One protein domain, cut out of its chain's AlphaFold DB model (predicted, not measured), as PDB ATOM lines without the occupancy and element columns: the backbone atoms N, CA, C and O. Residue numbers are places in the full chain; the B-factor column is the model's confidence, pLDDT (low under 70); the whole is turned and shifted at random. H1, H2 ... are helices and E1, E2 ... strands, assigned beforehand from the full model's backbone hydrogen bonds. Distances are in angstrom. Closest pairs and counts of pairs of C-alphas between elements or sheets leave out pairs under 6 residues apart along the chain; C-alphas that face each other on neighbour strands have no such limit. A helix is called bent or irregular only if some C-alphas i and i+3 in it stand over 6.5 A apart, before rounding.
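This is residues 3 to 160 of the 701 residues of the protein "Sel1 repeat-containing protein" of Anaerovibrio lipolyticus DSM 3074 (UniProt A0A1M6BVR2). Two strongly twisted sheets make this domain: a long one, whose strands E9, E10 and E11 run far along the longest axis, and a sheet folded on itself, whose edge strand E8 packs on E9. The hairpin E1 and E2 extends the long sheet beside E9, and the short helix H1 only grazes that sheet. The printed part has 158 residues with one named helix and thirteen named strands, in the order E1 E2 H1 E3 to E13, and is mostly strand. The long sheet, E2 E1 E9 E10 E11 E12, is antiparallel; the folded one, E7 E6 E5 E4 E3 E8, is mixed. The whole is elongated, 56 by 33 by 27 A, and only just compact, close to loose, with a radius of gyration of the C-alphas of 17.7 A.

E1 is residues 3 to 9, beginning at C-alpha 3 (237.129, 129.191, 281.215); E2 is 14 to 18 and H1 21 to 24. E3 is 33 to 39, E4 53 to 57, E5 62 to 70, E6 73 to 76, E7 81 to 83 and E8 85 to 91. E9, 101 to 113, is 36.0 A long; E10, 120 to 132, 38.1 A; E11, 135 to 148, 42.2 A. E12 is 153 to 156 and E13 158 to 160, ending at C-alpha 160 (209.855, 127.926, 273.904).

E1 is antiparallel to E9, with N 4 and O 111 2.9 A apart, within hydrogen-bond range. E9 to E12 form a meander, each strand the antiparallel neighbour of the one before; in the hairpin E10 and E11, N 122 and O 145 are 2.8 A apart. E12 runs on into E13 at 19 degrees; E13 pairs with no named strand. H1, too short for an O i to N i+4 pair, grazes the long sheet with residues 23 to 24. E3 to E7 form another meander. In this folded sheet, bent back into two leaves, E7 and E6 face E4, E3 and E8, with E5 as the hinge; E5 bends by 80 degrees at residue 67. E3 and E8 are parallel, with N 36 and O 87 2.8 A apart. The closest C-alphas of E8 and E9, Gly 87 and Tyr 107, are 4.8 A apart.

The two C-alphas farthest apart, those of Tyr 47 and Val 150, are 56.4 A apart. The printed part has no cut. The long link is E3 to E4, residues 40 to 52. Mean pLDDT of the printed part is 81.5; residues 39 to 52, 91 to 101, 133 to 135 and 160 are under 70.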
ATOM      1  N   ASP A   3     238.043 128.127 281.603       94.25
ATOM      2  CA  ASP A   3     237.129 129.191 281.215       94.25
ATOM      3  C   ASP A   3     237.556 129.647 279.817       94.25
ATOM      4  O   ASP A   3     238.652 130.183 279.619       94.25
ATOM      5  N   ALA A   4     236.774 129.268 278.812       96.31
ATOM      6  CA  ALA A   4     237.080 129.516 277.415       96.31
ATOM      7  C   ALA A   4     235.872 130.146 276.734       96.31
ATOM      8  O   ALA A   4     234.777 129.594 276.768       96.31
ATOM      9  N   THR A   5     236.100 131.285 276.088       96.12
ATOM     10  CA  THR A   5     235.093 132.008 275.313       96.12
ATOM     11  C   THR A   5     235.445 131.942 273.835       96.12
ATOM     12  O   THR A   5     236.622 132.005 273.474       96.12
ATOM     13  N   PHE A   6     234.434 131.825 272.980       95.69
ATOM     14  CA  PHE A   6     234.579 131.747 271.532       95.69
ATOM     15  C   PHE A   6     233.604 132.701 270.847       95.69
ATOM     16  O   PHE A   6     232.446 132.807 271.258       95.69
ATOM     17  N   ILE A   7     234.085 133.366 269.801       94.25
ATOM     18  CA  ILE A   7     233.326 134.300 268.960       94.25
ATOM     19  C   ILE A   7     233.530 133.929 267.490       94.25
ATOM     20  O   ILE A   7     234.501 133.240 267.158       94.25
ATOM     21  N   TYR A   8     232.621 134.353 266.621       92.00
ATOM     22  CA  TYR A   8     232.779 134.155 265.186       92.00
ATOM     23  C   TYR A   8     233.771 135.178 264.617       92.00
ATOM     24  O   TYR A   8     233.657 136.368 264.904       92.00
ATOM     25  N   SER A   9     234.746 134.707 263.839       90.62
ATOM     26  CA  SER A   9     235.635 135.548 263.036       90.62
ATOM     27  C   SER A   9     235.196 135.431 261.584       90.62
ATOM     28  O   SER A   9     235.263 134.344 261.002       90.62
ATOM     29  N   TYR A  10     234.730 136.547 261.034       85.88
ATOM     30  CA  TYR A  10     234.310 136.669 259.646       85.88
ATOM     31  C   TYR A  10     235.511 136.523 258.715       85.88
ATOM     32  O   TYR A  10     235.464 135.750 257.764       85.88
ATOM     33  N   GLU A  11     236.642 137.143 259.064       86.75
ATOM     34  CA  GLU A  11     237.881 137.064 258.277       86.75
ATOM     35  C   GLU A  11     238.394 135.625 258.121       86.75
ATOM     36  O   GLU A  11     238.940 135.251 257.083       86.75
ATOM     37  N   ASN A  12     238.217 134.799 259.156       86.69
ATOM     38  CA  ASN A  12     238.619 133.394 259.134       86.69
ATOM     39  C   ASN A  12     237.484 132.434 258.737       86.69
ATOM     40  O   ASN A  12     237.724 131.223 258.685       86.69
ATOM     41  N   GLY A  13     236.263 132.941 258.543       87.25
ATOM     42  CA  GLY A  13     235.057 132.155 258.270       87.25
ATOM     43  C   GLY A  13     234.732 131.103 259.337       87.25
ATOM     44  O   GLY A  13     234.143 130.067 259.023       87.25
ATOM     45  N   LYS A  14     235.170 131.287 260.592       90.62
ATOM     46  CA  LYS A  14     235.054 130.254 261.638       90.62
ATOM     47  C   LYS A  14     235.018 130.819 263.051       90.62
ATOM     48  O   LYS A  14     235.463 131.930 263.327       90.62
ATOM     49  N   TRP A  15     234.562 129.990 263.983       93.38
ATOM     50  CA  TRP A  15     234.630 130.287 265.411       93.38
ATOM     51  C   TRP A  15     236.064 130.189 265.928       93.38
ATOM     52  O   TRP A  15     236.769 129.207 265.681       93.38
ATOM     53  N   VAL A  16     236.486 131.200 266.683       94.44
ATOM     54  CA  VAL A  16     237.833 131.307 267.250       94.44
ATOM     55  C   VAL A  16     237.770 131.593 268.743       94.44
ATOM     56  O   VAL A  16     236.796 132.145 269.257       94.44
ATOM     57  N   ARG A  17     238.820 131.200 269.467       94.69
ATOM     58  CA  ARG A  17     238.936 131.497 270.897       94.69
ATOM     59  C   ARG A  17     239.172 132.994 271.096       94.69
ATOM     60  O   ARG A  17     240.094 133.552 270.512       94.69
ATOM     61  N   CYS A  18     238.375 133.610 271.962       92.69
ATOM     62  CA  CYS A  18     238.469 135.019 272.317       92.69
ATOM     63  C   CYS A  18     239.117 135.191 273.693       92.69
ATOM     64  O   CYS A  18     238.775 134.492 274.650       92.69
ATOM     65  N   THR A  19     240.042 136.142 273.787       90.81
ATOM     66  CA  THR A  19     240.694 136.562 275.037       90.81
ATOM     67  C   THR A  19     240.497 138.048 275.333       90.81
ATOM     68  O   THR A  19     241.059 138.551 276.302       90.81
ATOM     69  N   ASP A  20     239.749 138.770 274.496       88.69
ATOM     70  CA  ASP A  20     239.478 140.189 274.707       88.69
ATOM     71  C   ASP A  20     238.453 140.358 275.835       88.69
ATOM     72  O   ASP A  20     237.282 139.993 275.702       88.69
ATOM     73  N   ALA A  21     238.896 140.948 276.945       86.06
ATOM     74  CA  ALA A  21     238.085 141.194 278.135       86.06
ATOM     75  C   ALA A  21     236.781 141.955 277.829       86.06
ATOM     76  O   ALA A  21     235.767 141.728 278.492       86.06
ATOM     77  N   LYS A  22     236.760 142.805 276.789       85.00
ATOM     78  CA  LYS A  22     235.557 143.543 276.365       85.00
ATOM     79  C   LYS A  22     234.414 142.606 275.969       85.00
ATOM     80  O   LYS A  22     233.256 142.948 276.206       85.00
ATOM     81  N   TYR A  23     234.740 141.453 275.388       85.12
ATOM     82  CA  TYR A  23     233.782 140.460 274.903       85.12
ATOM     83  C   TYR A  23     233.703 139.215 275.782       85.12
ATOM     84  O   TYR A  23     232.747 138.459 275.660       85.12
ATOM     85  N   VAL A  24     234.677 138.978 276.661       87.00
ATOM     86  CA  VAL A  24     234.672 137.838 277.591       87.00
ATOM     87  C   VAL A  24     233.892 138.169 278.866       87.00
ATOM     88  O   VAL A  24     232.987 137.422 279.236       87.00
ATOM     89  N   ASP A  25     234.184 139.311 279.495       85.88
ATOM     90  CA  ASP A  25     233.739 139.588 280.870       85.88
ATOM     91  C   ASP A  25     232.395 140.326 280.947       85.88
ATOM     92  O   ASP A  25     231.720 140.294 281.976       85.88
ATOM     93  N   LYS A  26     231.983 141.008 279.870       85.56
ATOM     94  CA  LYS A  26     230.710 141.743 279.834       85.56
ATOM     95  C   LYS A  26     229.506 140.819 279.650       85.56
ATOM     96  O   LYS A  26     229.536 139.874 278.854       85.56
ATOM     97  N   ASP A  27     228.397 141.163 280.301       86.06
ATOM     98  CA  ASP A  27     227.101 140.554 279.995       86.06
ATOM     99  C   ASP A  27     226.702 140.855 278.544       86.06
ATOM    100  O   ASP A  27     226.920 141.959 278.029       86.06
ATOM    101  N   ILE A  28     226.115 139.858 277.873       87.94
ATOM    102  CA  ILE A  28     225.797 139.971 276.444       87.94
ATOM    103  C   ILE A  28     224.753 141.065 276.175       87.94
ATOM    104  O   ILE A  28     224.820 141.745 275.159       87.94
ATOM    105  N   GLU A  29     223.858 141.321 277.133       84.38
ATOM    106  CA  GLU A  29     222.821 142.357 277.046       84.38
ATOM    107  C   GLU A  29     223.394 143.779 276.913       84.38
ATOM    108  O   GLU A  29     222.734 144.658 276.363       84.38
ATOM    109  N   TYR A  30     224.632 143.999 277.373       87.06
ATOM    110  CA  TYR A  30     225.345 145.281 277.272       87.06
ATOM    111  C   TYR A  30     226.474 145.260 276.232       87.06
ATOM    112  O   TYR A  30     227.303 146.178 276.189       87.06
ATOM    113  N   THR A  31     226.542 144.205 275.421       87.69
ATOM    114  CA  THR A  31     227.546 144.040 274.370       87.69
ATOM    115  C   THR A  31     226.896 144.327 273.016       87.69
ATOM    116  O   THR A  31     225.908 143.674 272.677       87.69
ATOM    117  N   PRO A  32     227.408 145.289 272.226       89.19
ATOM    118  CA  PRO A  32     226.915 145.516 270.871       89.19
ATOM    119  C   PRO A  32     227.021 144.234 270.039       89.19
ATOM    120  O   PRO A  32     228.067 143.584 270.050       89.19
ATOM    121  N   CYS A  33     225.934 143.870 269.365       90.62
ATOM    122  CA  CYS A  33     225.791 142.639 268.594       90.62
ATOM    123  C   CYS A  33     225.223 142.983 267.215       90.62
ATOM    124  O   CYS A  33     224.219 143.697 267.124       90.62
ATOM    125  N   LEU A  34     225.873 142.489 266.170       91.25
ATOM    126  CA  LEU A  34     225.569 142.740 264.769       91.25
ATOM    127  C   LEU A  34     225.119 141.421 264.126       91.25
ATOM    128  O   LEU A  34     225.901 140.473 264.048       91.25
ATOM    129  N   THR A  35     223.855 141.348 263.700       89.81
ATOM    130  CA  THR A  35     223.320 140.149 263.037       89.81
ATOM    131  C   THR A  35     223.542 140.266 261.537       89.81
ATOM    132  O   THR A  35     222.837 141.031 260.877       89.81
ATOM    133  N   VAL A  36     224.459 139.465 261.016       88.19
ATOM    134  CA  VAL A  36     224.623 139.237 259.583       88.19
ATOM    135  C   VAL A  36     223.663 138.138 259.158       88.19
ATOM    136  O   VAL A  36     223.531 137.117 259.846       88.19
ATOM    137  N   VAL A  37     222.962 138.372 258.056       81.25
ATOM    138  CA  VAL A  37     221.985 137.446 257.510       81.25
ATOM    139  C   VAL A  37     222.293 137.119 256.072       81.25
ATOM    140  O   VAL A  37     222.344 137.997 255.215       81.25
ATOM    141  N   GLU A  38     222.418 135.827 255.833       76.50
ATOM    142  CA  GLU A  38     222.516 135.267 254.501       76.50
ATOM    143  C   GLU A  38     221.111 135.222 253.894       76.50
ATOM    144  O   GLU A  38     220.193 134.576 254.428       76.50
ATOM    145  N   TYR A  39     220.940 135.943 252.787       64.06
ATOM    146  CA  TYR A  39     219.713 135.902 252.006       64.06
ATOM    147  C   TYR A  39     219.715 134.650 251.138       64.06
ATOM    148  O   TYR A  39     220.216 134.631 250.017       64.06
ATOM    149  N   THR A  40     219.093 133.591 251.639       54.88
ATOM    150  CA  THR A  40     218.704 132.480 250.777       54.88
ATOM    151  C   THR A  40     217.380 132.874 250.131       54.88
ATOM    152  O   THR A  40     216.314 132.658 250.720       54.88
ATOM    153  N   GLY A  41     217.445 133.522 248.967       48.94
ATOM    154  CA  GLY A  41     216.267 133.775 248.138       48.94
ATOM    155  C   GLY A  41     215.519 132.478 247.817       48.94
ATOM    156  O   GLY A  41     215.983 131.370 248.113       48.94
ATOM    157  N   TYR A  42     214.339 132.586 247.203       42.41
ATOM    158  CA  TYR A  42     213.705 131.392 246.643       42.41
ATOM    159  C   TYR A  42     214.695 130.694 245.696       42.41
ATOM    160  O   TYR A  42     215.420 131.388 244.983       42.41
ATOM    161  N   PRO A  43     214.674 129.353 245.579       39.00
ATOM    162  CA  PRO A  43     215.472 128.626 244.582       39.00
ATOM    163  C   PRO A  43     215.167 129.017 243.116       39.00
ATOM    164  O   PRO A  43     215.715 128.426 242.196       39.00
ATOM    165  N   TYR A  44     214.309 130.018 242.899       37.47
ATOM    166  CA  TYR A  44     213.827 130.514 241.619       37.47
ATOM    167  C   TYR A  44     214.299 131.931 241.257       37.47
ATOM    168  O   TYR A  44     214.102 132.341 240.115       37.47
ATOM    169  N   ASP A  45     214.946 132.669 242.166       34.38
ATOM    170  CA  ASP A  45     215.536 133.975 241.843       34.38
ATOM    171  C   ASP A  45     216.980 133.803 241.354       34.38
ATOM    172  O   ASP A  45     217.955 134.113 242.038       34.38
ATOM    173  N   TYR A  46     217.125 133.337 240.111       35.94
ATOM    174  CA  TYR A  46     218.422 133.216 239.427       35.94
ATOM    175  C   TYR A  46     219.144 134.563 239.206       35.94
ATOM    176  O   TYR A  46     220.290 134.575 238.761       35.94
ATOM    177  N   TYR A  47     218.510 135.697 239.528       35.97
ATOM    178  CA  TYR A  47     219.120 137.030 239.436       35.97
ATOM    179  C   TYR A  47     219.731 137.544 240.750       35.97
ATOM    180  O   TYR A  47     220.409 138.568 240.725       35.97
ATOM    181  N   HIS A  48     219.591 136.807 241.859       36.69
ATOM    182  CA  HIS A  48     220.293 137.083 243.121       36.69
ATOM    183  C   HIS A  48     221.038 135.849 243.653       36.69
ATOM    184  O   HIS A  48     221.193 135.668 244.856       36.69
ATOM    185  N   ALA A  49     221.532 134.999 242.747       32.31
ATOM    186  CA  ALA A  49     222.466 133.923 243.069       32.31
ATOM    187  C   ALA A  49     223.890 134.478 243.249       32.31
ATOM    188  O   ALA A  49     224.788 134.227 242.446       32.31
ATOM    189  N   LEU A  50     224.076 135.263 244.302       40.47
ATOM    190  CA  LEU A  50     225.367 135.482 244.937       40.47
ATOM    191  C   LEU A  50     225.108 135.400 246.439       40.47
ATOM    192  O   LEU A  50     224.152 136.015 246.911       40.47
ATOM    193  N   ASP A  51     225.936 134.639 247.155       52.62
ATOM    194  CA  ASP A  51     226.025 134.595 248.619       52.62
ATOM    195  C   ASP A  51     226.274 136.017 249.148       52.62
ATOM    196  O   ASP A  51     227.410 136.432 249.379       52.62
ATOM    197  N   THR A  52     225.218 136.824 249.212       62.44
ATOM    198  CA  THR A  52     225.314 138.235 249.570       62.44
ATOM    199  C   THR A  52     224.812 138.358 250.991       62.44
ATOM    200  O   THR A  52     223.634 138.123 251.275       62.44
ATOM    201  N   ASP A  53     225.732 138.680 251.890       80.12
ATOM    202  CA  ASP A  53     225.436 138.921 253.290       80.12
ATOM    203  C   ASP A  53     224.778 140.293 253.457       80.12
ATOM    204  O   ASP A  53     225.237 141.307 252.926       80.12
ATOM    205  N   TYR A  54     223.713 140.329 254.249       85.88
ATOM    206  CA  TYR A  54     223.027 141.550 254.645       85.88
ATOM    207  C   TYR A  54     223.217 141.794 256.135       85.88
ATOM    208  O   TYR A  54     223.398 140.866 256.924       85.88
ATOM    209  N   ILE A  55     223.115 143.047 256.558       89.06
ATOM    210  CA  ILE A  55     223.171 143.425 257.967       89.06
ATOM    211  C   ILE A  55     221.785 143.819 258.456       89.06
ATOM    212  O   ILE A  55     221.060 144.595 257.833       89.06
ATOM    213  N   PHE A  56     221.410 143.318 259.628       86.75
ATOM    214  CA  PHE A  56     220.288 143.890 260.362       86.75
ATOM    215  C   PHE A  56     220.737 145.192 261.010       86.75
ATOM    216  O   PHE A  56     221.341 145.188 262.087       86.75
ATOM    217  N   CYS A  57     220.423 146.309 260.358       86.50
ATOM    218  CA  CYS A  57     220.800 147.626 260.833       86.50
ATOM    219  C   CYS A  57     219.947 148.019 262.051       86.50
ATOM    220  O   CYS A  57     218.728 148.200 261.941       86.50
ATOM    221  N   PRO A  58     220.551 148.192 263.242       82.44
ATOM    222  CA  PRO A  58     219.809 148.559 264.439       82.44
ATOM    223  C   PRO A  58     219.345 150.023 264.425       82.44
ATOM    224  O   PRO A  58     218.485 150.371 265.232       82.44
ATOM    225  N   ILE A  59     219.916 150.864 263.551       86.94
ATOM    226  CA  ILE A  59     219.608 152.297 263.436       86.94
ATOM    227  C   ILE A  59     218.321 152.492 262.633       86.94
ATOM    228  O   ILE A  59     217.383 153.119 263.126       86.94
ATOM    229  N   HIS A  60     218.243 151.913 261.433       84.44
ATOM    230  CA  HIS A  60     217.064 152.017 260.567       84.44
ATOM    231  C   HIS A  60     216.022 150.918 260.818       84.44
ATOM    232  O   HIS A  60     214.898 151.011 260.326       84.44
ATOM    233  N   ASN A  61     216.356 149.906 261.629       81.56
ATOM    234  CA  ASN A  61     215.477 148.788 261.985       81.56
ATOM    235  C   ASN A  61     214.974 147.999 260.757       81.56
ATOM    236  O   ASN A  61     213.826 147.550 260.719       81.56
ATOM    237  N   THR A  62     215.854 147.835 259.768       80.88
ATOM    238  CA  THR A  62     215.629 147.107 258.516       80.88
ATOM    239  C   THR A  62     216.868 146.284 258.147       80.88
ATOM    240  O   THR A  62     217.906 146.370 258.809       80.88
ATOM    241  N   ILE A  63     216.731 145.446 257.126       82.31
ATOM    242  CA  ILE A  63     217.826 144.712 256.493       82.31
ATOM    243  C   ILE A  63     218.469 145.638 255.457       82.31
ATOM    244  O   ILE A  63     217.747 146.252 254.673       82.31
ATOM    245  N   GLU A  64     219.795 145.748 255.471       86.31
ATOM    246  CA  GLU A  64     220.572 146.590 254.554       86.31
ATOM    247  C   GLU A  64     221.689 145.774 253.905       86.31
ATOM    248  O   GLU A  64     222.216 144.840 254.513       86.31
ATOM    249  N   GLU A  65     222.058 146.133 252.676       87.44
ATOM    250  CA  GLU A  65     223.239 145.572 252.021       87.44
ATOM    251  C   GLU A  65     224.516 146.007 252.748       87.44
ATOM    252  O   GLU A  65     224.624 147.131 253.254       87.44
ATOM    253  N   ILE A  66     225.490 145.102 252.797       89.75
ATOM    254  CA  ILE A  66     226.800 145.351 253.396       89.75
ATOM    255  C   ILE A  66     227.726 145.970 252.340       89.75
ATOM    256  O   ILE A  66     227.875 145.438 251.243       89.75
ATOM    257  N   GLU A  67     228.355 147.095 252.682       91.56
ATOM    258  CA  GLU A  67     229.426 147.718 251.895       91.56
ATOM    259  C   GLU A  67     230.799 147.158 252.301       91.56
ATOM    260  O   GLU A  67     231.597 146.774 251.449       91.56
ATOM    261  N   GLU A  68     231.059 147.070 253.609       91.25
ATOM    262  CA  GLU A  68     232.302 146.543 254.175       91.25
ATOM    263  C   GLU A  68     232.003 145.728 255.438       91.25
ATOM    264  O   GLU A  68     231.158 146.104 256.252       91.25
ATOM    265  N   ILE A  69     232.708 144.613 255.626       91.38
ATOM    266  CA  ILE A  69     232.608 143.786 256.829       91.38
ATOM    267  C   ILE A  69     233.980 143.241 257.225       91.38
ATOM    268  O   ILE A  69     234.742 142.744 256.396       91.38
ATOM    269  N   SER A  70     234.282 143.326 258.516       90.94
ATOM    270  CA  SER A  70     235.469 142.740 259.137       90.94
ATOM    271  C   SER A  70     235.115 142.195 260.517       90.94
ATOM    272  O   SER A  70     233.982 142.327 260.989       90.94
ATOM    273  N   ASP A  71     236.089 141.615 261.219       87.88
ATOM    274  CA  ASP A  71     235.851 141.133 262.576       87.88
ATOM    275  C   ASP A  71     235.376 142.275 263.494       87.88
ATOM    276  O   ASP A  71     236.121 143.186 263.854       87.88
ATOM    277  N   ASN A  72     234.119 142.173 263.929       88.12
ATOM    278  CA  ASN A  72     233.413 143.109 264.802       88.12
ATOM    279  C   ASN A  72     233.052 144.490 264.223       88.12
ATOM    280  O   ASN A  72     232.686 145.373 265.007       88.12
ATOM    281  N   HIS A  73     233.127 144.683 262.904       92.94
ATOM    282  CA  HIS A  73     232.776 145.944 262.246       92.94
ATOM    283  C   HIS A  73     231.986 145.695 260.957       92.94
ATOM    284  O   HIS A  73     232.319 144.793 260.192       92.94
ATOM    285  N   VAL A  74     230.945 146.497 260.722       93.62
ATOM    286  CA  VAL A  74     230.137 146.461 259.495       93.62
ATOM    287  C   VAL A  74     229.807 147.882 259.052       93.62
ATOM    288  O   VAL A  74     229.337 148.688 259.858       93.62
ATOM    289  N   VAL A  75     229.992 148.163 257.765       93.69
ATOM    290  CA  VAL A  75     229.494 149.363 257.087       93.69
ATOM    291  C   VAL A  75     228.363 148.947 256.153       93.69
ATOM    292  O   VAL A  75     228.554 148.068 255.313       93.69
ATOM    293  N   SER A  76     227.177 149.535 256.311       92.62
ATOM    294  CA  SER A  76     226.062 149.314 255.381       92.62
ATOM    295  C   SER A  76     226.105 150.280 254.199       92.62
ATOM    296  O   SER A  76     226.615 151.391 254.337       92.62
ATOM    297  N   GLN A  77     225.497 149.907 253.069       89.56
ATOM    298  CA  GLN A  77     225.388 150.789 251.894       89.56
ATOM    299  C   GLN A  77     224.589 152.078 252.160       89.56
ATOM    300  O   GLN A  77     224.770 153.081 251.473       89.56
ATOM    301  N   GLU A  78     223.742 152.084 253.192       88.38
ATOM    302  CA  GLU A  78     223.041 153.282 253.674       88.38
ATOM    303  C   GLU A  78     223.946 154.190 254.541       88.38
ATOM    304  O   GLU A  78     223.495 155.196 255.095       88.38
ATOM    305  N   GLY A  79     225.232 153.845 254.687       90.25
ATOM    306  CA  GLY A  79     226.257 154.624 255.382       90.25
ATOM    307  C   GLY A  79     226.326 154.410 256.897       90.25
ATOM    308  O   GLY A  79     226.921 155.232 257.601       90.25
ATOM    309  N   CYS A  80     225.721 153.348 257.440       91.25
ATOM    310  CA  CYS A  80     225.810 153.052 258.872       91.25
ATOM    311  C   CYS A  80     227.114 152.323 259.205       91.25
ATOM    312  O   CYS A  80     227.296 151.183 258.791       91.25
ATOM    313  N   CYS A  81     227.973 152.930 260.029       94.25
ATOM    314  CA  CYS A  81     229.144 152.268 260.610       94.25
ATOM    315  C   CYS A  81     228.777 151.657 261.970       94.25
ATOM    316  O   CYS A  81     228.418 152.378 262.908       94.25
ATOM    317  N   LEU A  82     228.858 150.335 262.082       93.12
ATOM    318  CA  LEU A  82     228.397 149.570 263.234       93.12
ATOM    319  C   LEU A  82     229.543 148.730 263.811       93.12
ATOM    320  O   LEU A  82     230.188 147.980 263.089       93.12
ATOM    321  N   ASP A  83     229.740 148.799 265.131       92.19
ATOM    322  CA  ASP A  83     230.728 147.995 265.858       92.19
ATOM    323  C   ASP A  83     230.042 147.026 266.826       92.19
ATOM    324  O   ASP A  83     229.185 147.431 267.620       92.19
ATOM    325  N   GLY A  84     230.453 145.758 266.842       91.19
ATOM    326  CA  GLY A  84     229.903 144.762 267.763       91.19
ATOM    327  C   GLY A  84     230.231 143.321 267.400       91.19
ATOM    328  O   GLY A  84     230.747 143.055 266.329       91.19
ATOM    329  N   LEU A  85     229.924 142.384 268.299       91.69
ATOM    330  CA  LEU A  85     230.089 140.956 268.024       91.69
ATOM    331  C   LEU A  85     229.251 140.558 266.815       91.69
ATOM    332  O   LEU A  85     228.059 140.854 266.784       91.69
ATOM    333  N   LEU A  86     229.859 139.859 265.864       91.25
ATOM    334  CA  LEU A  86     229.145 139.322 264.714       91.25
ATOM    335  C   LEU A  86     228.425 138.027 265.091       91.25
ATOM    336  O   LEU A  86     228.991 137.143 265.738       91.25
ATOM    337  N   GLY A  87     227.180 137.916 264.652       89.38
ATOM    338  CA  GLY A  87     226.416 136.681 264.660       89.38
ATOM    339  C   GLY A  87     225.875 136.433 263.263       89.38
ATOM    340  O   GLY A  87     225.332 137.350 262.653       89.38
ATOM    341  N   HIS A  88     226.023 135.211 262.766       85.44
ATOM    342  CA  HIS A  88     225.575 134.827 261.431       85.44
ATOM    343  C   HIS A  88     224.309 133.972 261.517       85.44
ATOM    344  O   HIS A  88     224.225 133.079 262.369       85.44
ATOM    345  N   ALA A  89     223.334 134.220 260.645       77.31
ATOM    346  CA  ALA A  89     222.177 133.349 260.490       77.31
ATOM    347  C   ALA A  89     221.642 133.342 259.059       77.31
ATOM    348  O   ALA A  89     221.525 134.385 258.435       77.31
ATOM    349  N   SER A  90     221.212 132.181 258.580       74.31
ATOM    350  CA  SER A  90     220.504 132.082 257.303       74.31
ATOM    351  C   SER A  90     219.006 132.320 257.529       74.31
ATOM    352  O   SER A  90     218.398 131.688 258.402       74.31
ATOM    353  N   LEU A  91     218.398 133.238 256.770       69.88
ATOM    354  CA  LEU A  91     216.967 133.552 256.871       69.88
ATOM    355  C   LEU A  91     216.302 133.431 255.491       69.88
ATOM    356  O   LEU A  91     216.711 134.070 254.525       69.88
ATOM    357  N   LYS A  92     215.268 132.586 255.405       62.47
ATOM    358  CA  LYS A  92     214.574 132.233 254.155       62.47
ATOM    359  C   LYS A  92     213.356 133.116 253.889       62.47
ATOM    360  O   LYS A  92     212.248 132.617 254.041       62.47
ATOM    361  N   LEU A  93     213.554 134.360 253.447       54.91
ATOM    362  CA  LEU A  93     212.459 135.314 253.205       54.91
ATOM    363  C   LEU A  93     211.409 134.780 252.206       54.91
ATOM    364  O   LEU A  93     211.649 134.682 251.005       54.91
ATOM    365  N   SER A  94     210.220 134.452 252.710       51.38
ATOM    366  CA  SER A  94     209.074 133.941 251.956       51.38
ATOM    367  C   SER A  94     208.161 135.059 251.445       51.38
ATOM    368  O   SER A  94     207.967 136.092 252.084       51.38
ATOM    369  N   TYR A  95     207.519 134.821 250.295       42.53
ATOM    370  CA  TYR A  95     206.623 135.789 249.641       42.53
ATOM    371  C   TYR A  95     205.263 135.924 250.356       42.53
ATOM    372  O   TYR A  95     204.413 136.717 249.954       42.53
ATOM    373  N   MET A  96     205.028 135.133 251.411       42.44
ATOM    374  CA  MET A  96     203.783 135.085 252.180       42.44
ATOM    375  C   MET A  96     203.940 135.915 253.464       42.44
ATOM    376  O   MET A  96     204.401 135.394 254.479       42.44
ATOM    377  N   PRO A  97     203.504 137.186 253.485       41.91
ATOM    378  CA  PRO A  97     203.748 138.119 254.591       41.91
ATOM    379  C   PRO A  97     203.019 137.787 255.911       41.91
ATOM    380  O   PRO A  97     203.037 138.597 256.839       41.91
ATOM    381  N   GLU A  98     202.361 136.629 256.000       44.34
ATOM    382  CA  GLU A  98     201.681 136.134 257.202       44.34
ATOM    383  C   GLU A  98     202.509 135.115 258.004       44.34
ATOM    384  O   GLU A  98     202.192 134.858 259.167       44.34
ATOM    385  N   LYS A  99     203.594 134.553 257.444       49.22
ATOM    386  CA  LYS A  99     204.512 133.695 258.206       49.22
ATOM    387  C   LYS A  99     205.634 134.534 258.808       49.22
ATOM    388  O   LYS A  99     206.455 135.114 258.111       49.22
ATOM    389  N   HIS A 100     205.665 134.586 260.133       57.47
ATOM    390  CA  HIS A 100     206.779 135.158 260.874       57.47
ATOM    391  C   HIS A 100     208.020 134.286 260.719       57.47
ATOM    392  O   HIS A 100     208.102 133.210 261.317       57.47
ATOM    393  N   GLU A 101     208.995 134.765 259.965       67.88
ATOM    394  CA  GLU A 101     210.284 134.099 259.891       67.88
ATOM    395  C   GLU A 101     211.160 134.474 261.063       67.88
ATOM    396  O   GLU A 101     211.258 135.639 261.461       67.88
ATOM    397  N   MET A 102     211.770 133.446 261.637       76.25
ATOM    398  CA  MET A 102     212.641 133.565 262.784       76.25
ATOM    399  C   MET A 102     213.971 132.882 262.503       76.25
ATOM    400  O   MET A 102     214.003 131.801 261.925       76.25
ATOM    401  N   ALA A 103     215.041 133.490 262.993       79.12
ATOM    402  CA  ALA A 103     216.359 132.890 263.073       79.12
ATOM    403  C   ALA A 103     216.861 132.922 264.518       79.12
ATOM    404  O   ALA A 103     216.492 133.792 265.315       79.12
ATOM    405  N   PHE A 104     217.722 131.966 264.851       85.44
ATOM    406  CA  PHE A 104     218.448 131.943 266.110       85.44
ATOM    407  C   PHE A 104     219.922 132.197 265.819       85.44
ATOM    408  O   PHE A 104     220.569 131.404 265.146       85.44
ATOM    409  N   VAL A 105     220.430 133.319 266.316       89.12
ATOM    410  CA  VAL A 105     221.751 133.840 265.973       89.12
ATOM    411  C   VAL A 105     222.690 133.624 267.162       89.12
ATOM    412  O   VAL A 105     222.500 134.274 268.198       89.12
ATOM    413  N   PRO A 106     223.672 132.714 267.072       91.88
ATOM    414  CA  PRO A 106     224.684 132.546 268.107       91.88
ATOM    415  C   PRO A 106     225.728 133.667 268.028       91.88
ATOM    416  O   PRO A 106     226.257 133.952 266.959       91.88
ATOM    417  N   TYR A 107     226.063 134.264 269.174       92.50
ATOM    418  CA  TYR A 107     227.044 135.359 269.254       92.50
ATOM    419  C   TYR A 107     228.310 134.991 270.016       92.50
ATOM    420  O   TYR A 107     229.411 135.430 269.686       92.50
ATOM    421  N   ARG A 108     228.158 134.198 271.076       93.62
ATOM    422  CA  ARG A 108     229.264 133.873 271.970       93.62
ATOM    423  C   ARG A 108     229.047 132.510 272.596       93.62
ATOM    424  O   ARG A 108     228.037 132.290 273.261       93.62
ATOM    425  N   TRP A 109     230.021 131.625 272.428       94.75
ATOM    426  CA  TRP A 109     230.066 130.340 273.120       94.75
ATOM    427  C   TRP A 109     231.012 130.405 274.307       94.75
ATOM    428  O   TRP A 109     232.051 131.063 274.255       94.75
ATOM    429  N   ARG A 110     230.671 129.694 275.379       95.00
ATOM    430  CA  ARG A 110     231.478 129.585 276.591       95.00
ATOM    431  C   ARG A 110     231.569 128.134 277.036       95.00
ATOM    432  O   ARG A 110     230.554 127.443 277.099       95.00
ATOM    433  N   VAL A 111     232.778 127.690 277.363       96.44
ATOM    434  CA  VAL A 111     233.046 126.393 277.990       96.44
ATOM    435  C   VAL A 111     233.719 126.641 279.332       96.44
ATOM    436  O   VAL A 111     234.821 127.186 279.391       96.44
ATOM    437  N   PHE A 112     233.058 126.229 280.410       94.44
ATOM    438  CA  PHE A 112     233.518 126.455 281.775       94.44
ATOM    439  C   PHE A 112     233.522 125.165 282.600       94.44
ATOM    440  O   PHE A 112     232.532 124.429 282.663       94.44
ATOM    441  N   GLN A 113     234.626 124.931 283.308       94.06
ATOM    442  CA  GLN A 113     234.777 123.837 284.261       94.06
ATOM    443  C   GLN A 113     235.647 124.283 285.444       94.06
ATOM    444  O   GLN A 113     236.842 124.565 285.310       94.06
ATOM    445  N   ARG A 114     235.060 124.320 286.647       92.38
ATOM    446  CA  ARG A 114     235.745 124.806 287.860       92.38
ATOM    447  C   ARG A 114     236.986 123.971 288.195       92.38
ATOM    448  O   ARG A 114     238.085 124.511 288.339       92.38
ATOM    449  N   THR A 115     236.800 122.662 288.293       91.81
ATOM    450  CA  THR A 115     237.834 121.643 288.516       91.81
ATOM    451  C   THR A 115     237.488 120.399 287.693       91.81
ATOM    452  O   THR A 115     236.309 120.214 287.389       91.81
ATOM    453  N   PRO A 116     238.469 119.547 287.336       90.38
ATOM    454  CA  PRO A 116     238.233 118.350 286.522       90.38
ATOM    455  C   PRO A 116     237.100 117.442 287.027       90.38
ATOM    456  O   PRO A 116     236.340 116.905 286.238       90.38
ATOM    457  N   ASP A 117     236.904 117.330 288.341       88.69
ATOM    458  CA  ASP A 117     235.858 116.518 288.981       88.69
ATOM    459  C   ASP A 117     234.459 117.173 289.011       88.69
ATOM    460  O   ASP A 117     233.529 116.625 289.603       88.69
ATOM    461  N   LYS A 118     234.292 118.365 288.428       93.12
ATOM    462  CA  LYS A 118     233.025 119.114 288.413       93.12
ATOM    463  C   LYS A 118     232.438 119.197 287.007       93.12
ATOM    464  O   LYS A 118     233.129 118.991 286.012       93.12
ATOM    465  N   SER A 119     231.156 119.557 286.955       93.56
ATOM    466  CA  SER A 119     230.388 119.707 285.720       93.56
ATOM    467  C   SER A 119     231.124 120.531 284.660       93.56
ATOM    468  O   SER A 119     231.565 121.651 284.951       93.56
ATOM    469  N   THR A 120     231.171 120.017 283.436       95.88
ATOM    470  CA  THR A 120     231.524 120.796 282.245       95.88
ATOM    471  C   THR A 120     230.281 121.540 281.783       95.88
ATOM    472  O   THR A 120     229.241 120.919 281.572       95.88
ATOM    473  N   ASN A 121     230.370 122.860 281.659       95.12
ATOM    474  CA  ASN A 121     229.268 123.709 281.223       95.12
ATOM    475  C   ASN A 121     229.589 124.267 279.843       95.12
ATOM    476  O   ASN A 121     230.659 124.839 279.652       95.12
ATOM    477  N   ILE A 122     228.652 124.124 278.918       95.00
ATOM    478  CA  ILE A 122     228.671 124.721 277.590       95.00
ATOM    479  C   ILE A 122     227.499 125.687 277.551       95.00
ATOM    480  O   ILE A 122     226.370 125.290 277.836       95.00
ATOM    481  N   ALA A 123     227.753 126.944 277.229       93.44
ATOM    482  CA  ALA A 123     226.716 127.950 277.102       93.44
ATOM    483  C   ALA A 123     226.868 128.719 275.793       93.44
ATOM    484  O   ALA A 123     227.988 128.940 275.333       93.44
ATOM    485  N   CYS A 124     225.748 129.139 275.216       92.88
ATOM    486  CA  CYS A 124     225.710 130.043 274.081       92.88
ATOM    487  C   CYS A 124     224.774 131.209 274.390       92.88
ATOM    488  O   CYS A 124     223.638 131.007 274.835       92.88
ATOM    489  N   ASP A 125     225.263 132.415 274.127       92.62
ATOM    490  CA  ASP A 125     224.429 133.603 274.070       92.62
ATOM    491  C   ASP A 125     223.793 133.670 272.673       92.62
ATOM    492  O   ASP A 125     224.490 133.854 271.668       92.62
ATOM    493  N   VAL A 126     222.470 133.490 272.613       90.69
ATOM    494  CA  VAL A 126     221.713 133.384 271.359       90.69
ATOM    495  C   VAL A 126     220.667 134.486 271.286       90.69
ATOM    496  O   VAL A 126     219.844 134.645 272.190       90.69
ATOM    497  N   MET A 127     220.630 135.211 270.173       88.94
ATOM    498  CA  MET A 127     219.535 136.125 269.874       88.94
ATOM    499  C   MET A 127     218.513 135.423 268.988       88.94
ATOM    500  O   MET A 127     218.818 135.027 267.866       88.94
ATOM    501  N   LYS A 128     217.266 135.328 269.444       86.31
ATOM    502  CA  LYS A 128     216.147 135.065 268.541       86.31
ATOM    503  C   LYS A 128     215.804 136.357 267.812       86.31
ATOM    504  O   LYS A 128     215.463 137.351 268.460       86.31
ATOM    505  N   VAL A 129     215.850 136.320 266.488       82.00
ATOM    506  CA  VAL A 129     215.461 137.433 265.625       82.00
ATOM    507  C   VAL A 129     214.256 137.025 264.794       82.00
ATOM    508  O   VAL A 129     214.216 135.912 264.282       82.00
ATOM    509  N   GLN A 130     213.259 137.899 264.700       79.56
ATOM    510  CA  GLN A 130     212.041 137.668 263.933       79.56
ATOM    511  C   GLN A 130     211.733 138.894 263.075       79.56
ATOM    512  O   GLN A 130     211.590 139.999 263.607       79.56
ATOM    513  N   TYR A 131     211.629 138.687 261.764       75.00
ATOM    514  CA  TYR A 131     211.308 139.743 260.807       75.00
ATOM    515  C   TYR A 131     209.785 139.860 260.644       75.00
ATOM    516  O   TYR A 131     209.085 138.867 260.433       75.00
ATOM    517  N   CYS A 132     209.254 141.074 260.790       71.19
ATOM    518  CA  CYS A 132     207.823 141.372 260.707       71.19
ATOM    519  C   CYS A 132     207.595 142.621 259.843       71.19
ATOM    520  O   CYS A 132     208.469 143.475 259.739       71.19
ATOM    521  N   ARG A 133     206.368 142.808 259.326       66.38
ATOM    522  CA  ARG A 133     205.978 144.019 258.564       66.38
ATOM    523  C   ARG A 133     206.283 145.352 259.273       66.38
ATOM    524  O   ARG A 133     206.450 146.360 258.604       66.38
ATOM    525  N   ASN A 134     206.343 145.356 260.608       66.88
ATOM    526  CA  ASN A 134     206.559 146.554 261.429       66.88
ATOM    527  C   ASN A 134     208.003 146.667 261.970       66.88
ATOM    528  O   ASN A 134     208.238 147.409 262.924       66.88
ATOM    529  N   GLY A 135     208.949 145.904 261.412       69.19
ATOM    530  CA  GLY A 135     210.358 145.887 261.812       69.19
ATOM    531  C   GLY A 135     210.791 144.585 262.492       69.19
ATOM    532  O   GLY A 135     210.109 143.559 262.421       69.19
ATOM    533  N   ILE A 136     211.945 144.627 263.160       75.69
ATOM    534  CA  ILE A 136     212.640 143.436 263.661       75.69
ATOM    535  C   ILE A 136     212.400 143.248 265.165       75.69
ATOM    536  O   ILE A 136     212.723 144.113 265.984       75.69
ATOM    537  N   ILE A 137     211.885 142.081 265.560       79.12
ATOM    538  CA  ILE A 137     211.737 141.692 266.969       79.12
ATOM    539  C   ILE A 137     212.964 140.884 267.395       79.12
ATOM    540  O   ILE A 137     213.342 139.915 266.738       79.12
ATOM    541  N   ARG A 138     213.572 141.266 268.524       82.38
ATOM    542  CA  ARG A 138     214.779 140.642 269.083       82.38
ATOM    543  C   ARG A 138     214.528 140.155 270.500       82.38
ATOM    544  O   ARG A 138     213.921 140.865 271.303       82.38
ATOM    545  N   ARG A 139     215.003 138.954 270.819       85.50
ATOM    546  CA  ARG A 139     214.916 138.392 272.168       85.50
ATOM    547  C   ARG A 139     216.135 137.540 272.490       85.50
ATOM    548  O   ARG A 139     216.378 136.543 271.817       85.50
ATOM    549  N   TRP A 140     216.818 137.874 273.580       86.62
ATOM    550  CA  TRP A 140     217.882 137.040 274.127       86.62
ATOM    551  C   TRP A 140     217.345 135.718 274.672       86.62
ATOM    552  O   TRP A 140     216.306 135.664 275.345       86.62
ATOM    553  N   LEU A 141     218.078 134.653 274.374       84.25
ATOM    554  CA  LEU A 141     217.884 133.311 274.886       84.25
ATOM    555  C   LEU A 141     219.229 132.782 275.388       84.25
ATOM    556  O   LEU A 141     220.260 132.953 274.742       84.25
ATOM    557  N   ASN A 142     219.193 132.096 276.526       77.50
ATOM    558  CA  ASN A 142     220.373 131.466 277.106       77.50
ATOM    559  C   ASN A 142     220.311 129.969 276.842       77.50
ATOM    560  O   ASN A 142     219.396 129.289 277.322       77.50
ATOM    561  N   TYR A 143     221.265 129.476 276.060       89.31
ATOM    562  CA  TYR A 143     221.390 128.060 275.748       89.31
ATOM    563  C   TYR A 143     222.483 127.516 276.652       89.31
ATOM    564  O   TYR A 143     223.581 128.062 276.686       89.31
ATOM    565  N   SER A 144     222.193 126.478 277.427       90.88
ATOM    566  CA  SER A 144     223.158 125.893 278.349       90.88
ATOM    567  C   SER A 144     223.017 124.382 278.416       90.88
ATOM    568  O   SER A 144     221.906 123.854 278.521       90.88
ATOM    569  N   LEU A 145     224.150 123.697 278.414       91.75
ATOM    570  CA  LEU A 145     224.299 122.268 278.633       91.75
ATOM    571  C   LEU A 145     225.351 122.066 279.725       91.75
ATOM    572  O   LEU A 145     226.492 122.490 279.576       91.75
ATOM    573  N   ALA A 146     224.969 121.426 280.824       92.88
ATOM    574  CA  ALA A 146     225.875 121.079 281.912       92.88
ATOM    575  C   ALA A 146     225.936 119.562 282.072       92.88
ATOM    576  O   ALA A 146     224.902 118.917 282.245       92.88
ATOM    577  N   VAL A 147     227.145 119.006 282.046       91.38
ATOM    578  CA  VAL A 147     227.398 117.561 282.116       91.38
ATOM    579  C   VAL A 147     228.318 117.272 283.295       91.38
ATOM    580  O   VAL A 147     229.432 117.789 283.353       91.38
ATOM    581  N   ASP A 148     227.856 116.457 284.239       90.19
ATOM    582  CA  ASP A 148     228.601 116.002 285.417       90.19
ATOM    583  C   ASP A 148     228.599 114.468 285.447       90.19
ATOM    584  O   ASP A 148     227.618 113.856 285.864       90.19
ATOM    585  N   PHE A 149     229.688 113.839 284.997       88.50
ATOM    586  CA  PHE A 149     229.817 112.378 284.982       88.50
ATOM    587  C   PHE A 149     230.033 111.786 286.376       88.50
ATOM    588  O   PHE A 149     229.713 110.623 286.590       88.50
ATOM    589  N   VAL A 150     230.536 112.564 287.341       83.56
ATOM    590  CA  VAL A 150     230.701 112.094 288.728       83.56
ATOM    591  C   VAL A 150     229.335 111.913 289.391       83.56
ATOM    592  O   VAL A 150     229.137 110.982 290.166       83.56
ATOM    593  N   LYS A 151     228.384 112.803 289.088       87.50
ATOM    594  CA  LYS A 151     226.998 112.732 289.583       87.50
ATOM    595  C   LYS A 151     226.028 112.059 288.616       87.50
ATOM    596  O   LYS A 151     224.835 112.057 288.906       87.50
ATOM    597  N   ASP A 152     226.527 111.590 287.477       86.50
ATOM    598  CA  ASP A 152     225.744 111.106 286.340       86.50
ATOM    599  C   ASP A 152     224.546 112.014 285.994       86.50
ATOM    600  O   ASP A 152     223.397 111.593 285.889       86.50
ATOM    601  N   LYS A 153     224.809 113.322 285.887       89.81
ATOM    602  CA  LYS A 153     223.774 114.342 285.695       89.81
ATOM    603  C   LYS A 153     224.033 115.160 284.438       89.81
ATOM    604  O   LYS A 153     225.076 115.798 284.309       89.81
ATOM    605  N   VAL A 154     223.024 115.230 283.574       91.06
ATOM    606  CA  VAL A 154     222.977 116.139 282.423       91.06
ATOM    607  C   VAL A 154     221.841 117.136 282.633       91.06
ATOM    608  O   VAL A 154     220.733 116.760 283.010       91.06
ATOM    609  N   MET A 155     222.115 118.424 282.445       90.88
ATOM    610  CA  MET A 155     221.112 119.488 282.507       90.88
ATOM    611  C   MET A 155     221.142 120.279 281.207       90.88
ATOM    612  O   MET A 155     222.186 120.806 280.833       90.88
ATOM    613  N   VAL A 156     219.988 120.383 280.554       89.38
ATOM    614  CA  VAL A 156     219.820 121.075 279.272       89.38
ATOM    615  C   VAL A 156     218.790 122.188 279.444       89.38
ATOM    616  O   VAL A 156     217.739 121.985 280.055       89.38
ATOM    617  N   SER A 157     219.081 123.388 278.941       87.44
ATOM    618  CA  SER A 157     218.093 124.469 278.906       87.44
ATOM    619  C   SER A 157     217.004 124.179 277.871       87.44
ATOM    620  O   SER A 157     217.303 123.837 276.727       87.44
ATOM    621  N   LYS A 158     215.739 124.388 278.250       84.62
ATOM    622  CA  LYS A 158     214.587 124.245 277.348       84.62
ATOM    623  C   LYS A 158     214.155 125.587 276.773       84.62
ATOM    624  O   LYS A 158     214.072 126.571 277.512       84.62
ATOM    625  N   ILE A 159     213.809 125.617 275.489       77.44
ATOM    626  CA  ILE A 159     213.407 126.834 274.768       77.44
ATOM    627  C   ILE A 159     211.965 126.714 274.308       77.44
ATOM    628  O   ILE A 159     211.511 125.641 273.929       77.44
ATOM    629  N   LYS A 160     211.247 127.838 274.335       69.69
ATOM    630  CA  LYS A 160     209.855 127.926 273.904       69.69
ATOM    631  C   LYS A 160     209.752 128.257 272.406       69.69
ATOM    632  O   LYS A 160     210.224 129.321 271.998       69.69
TER     633      LYS A 160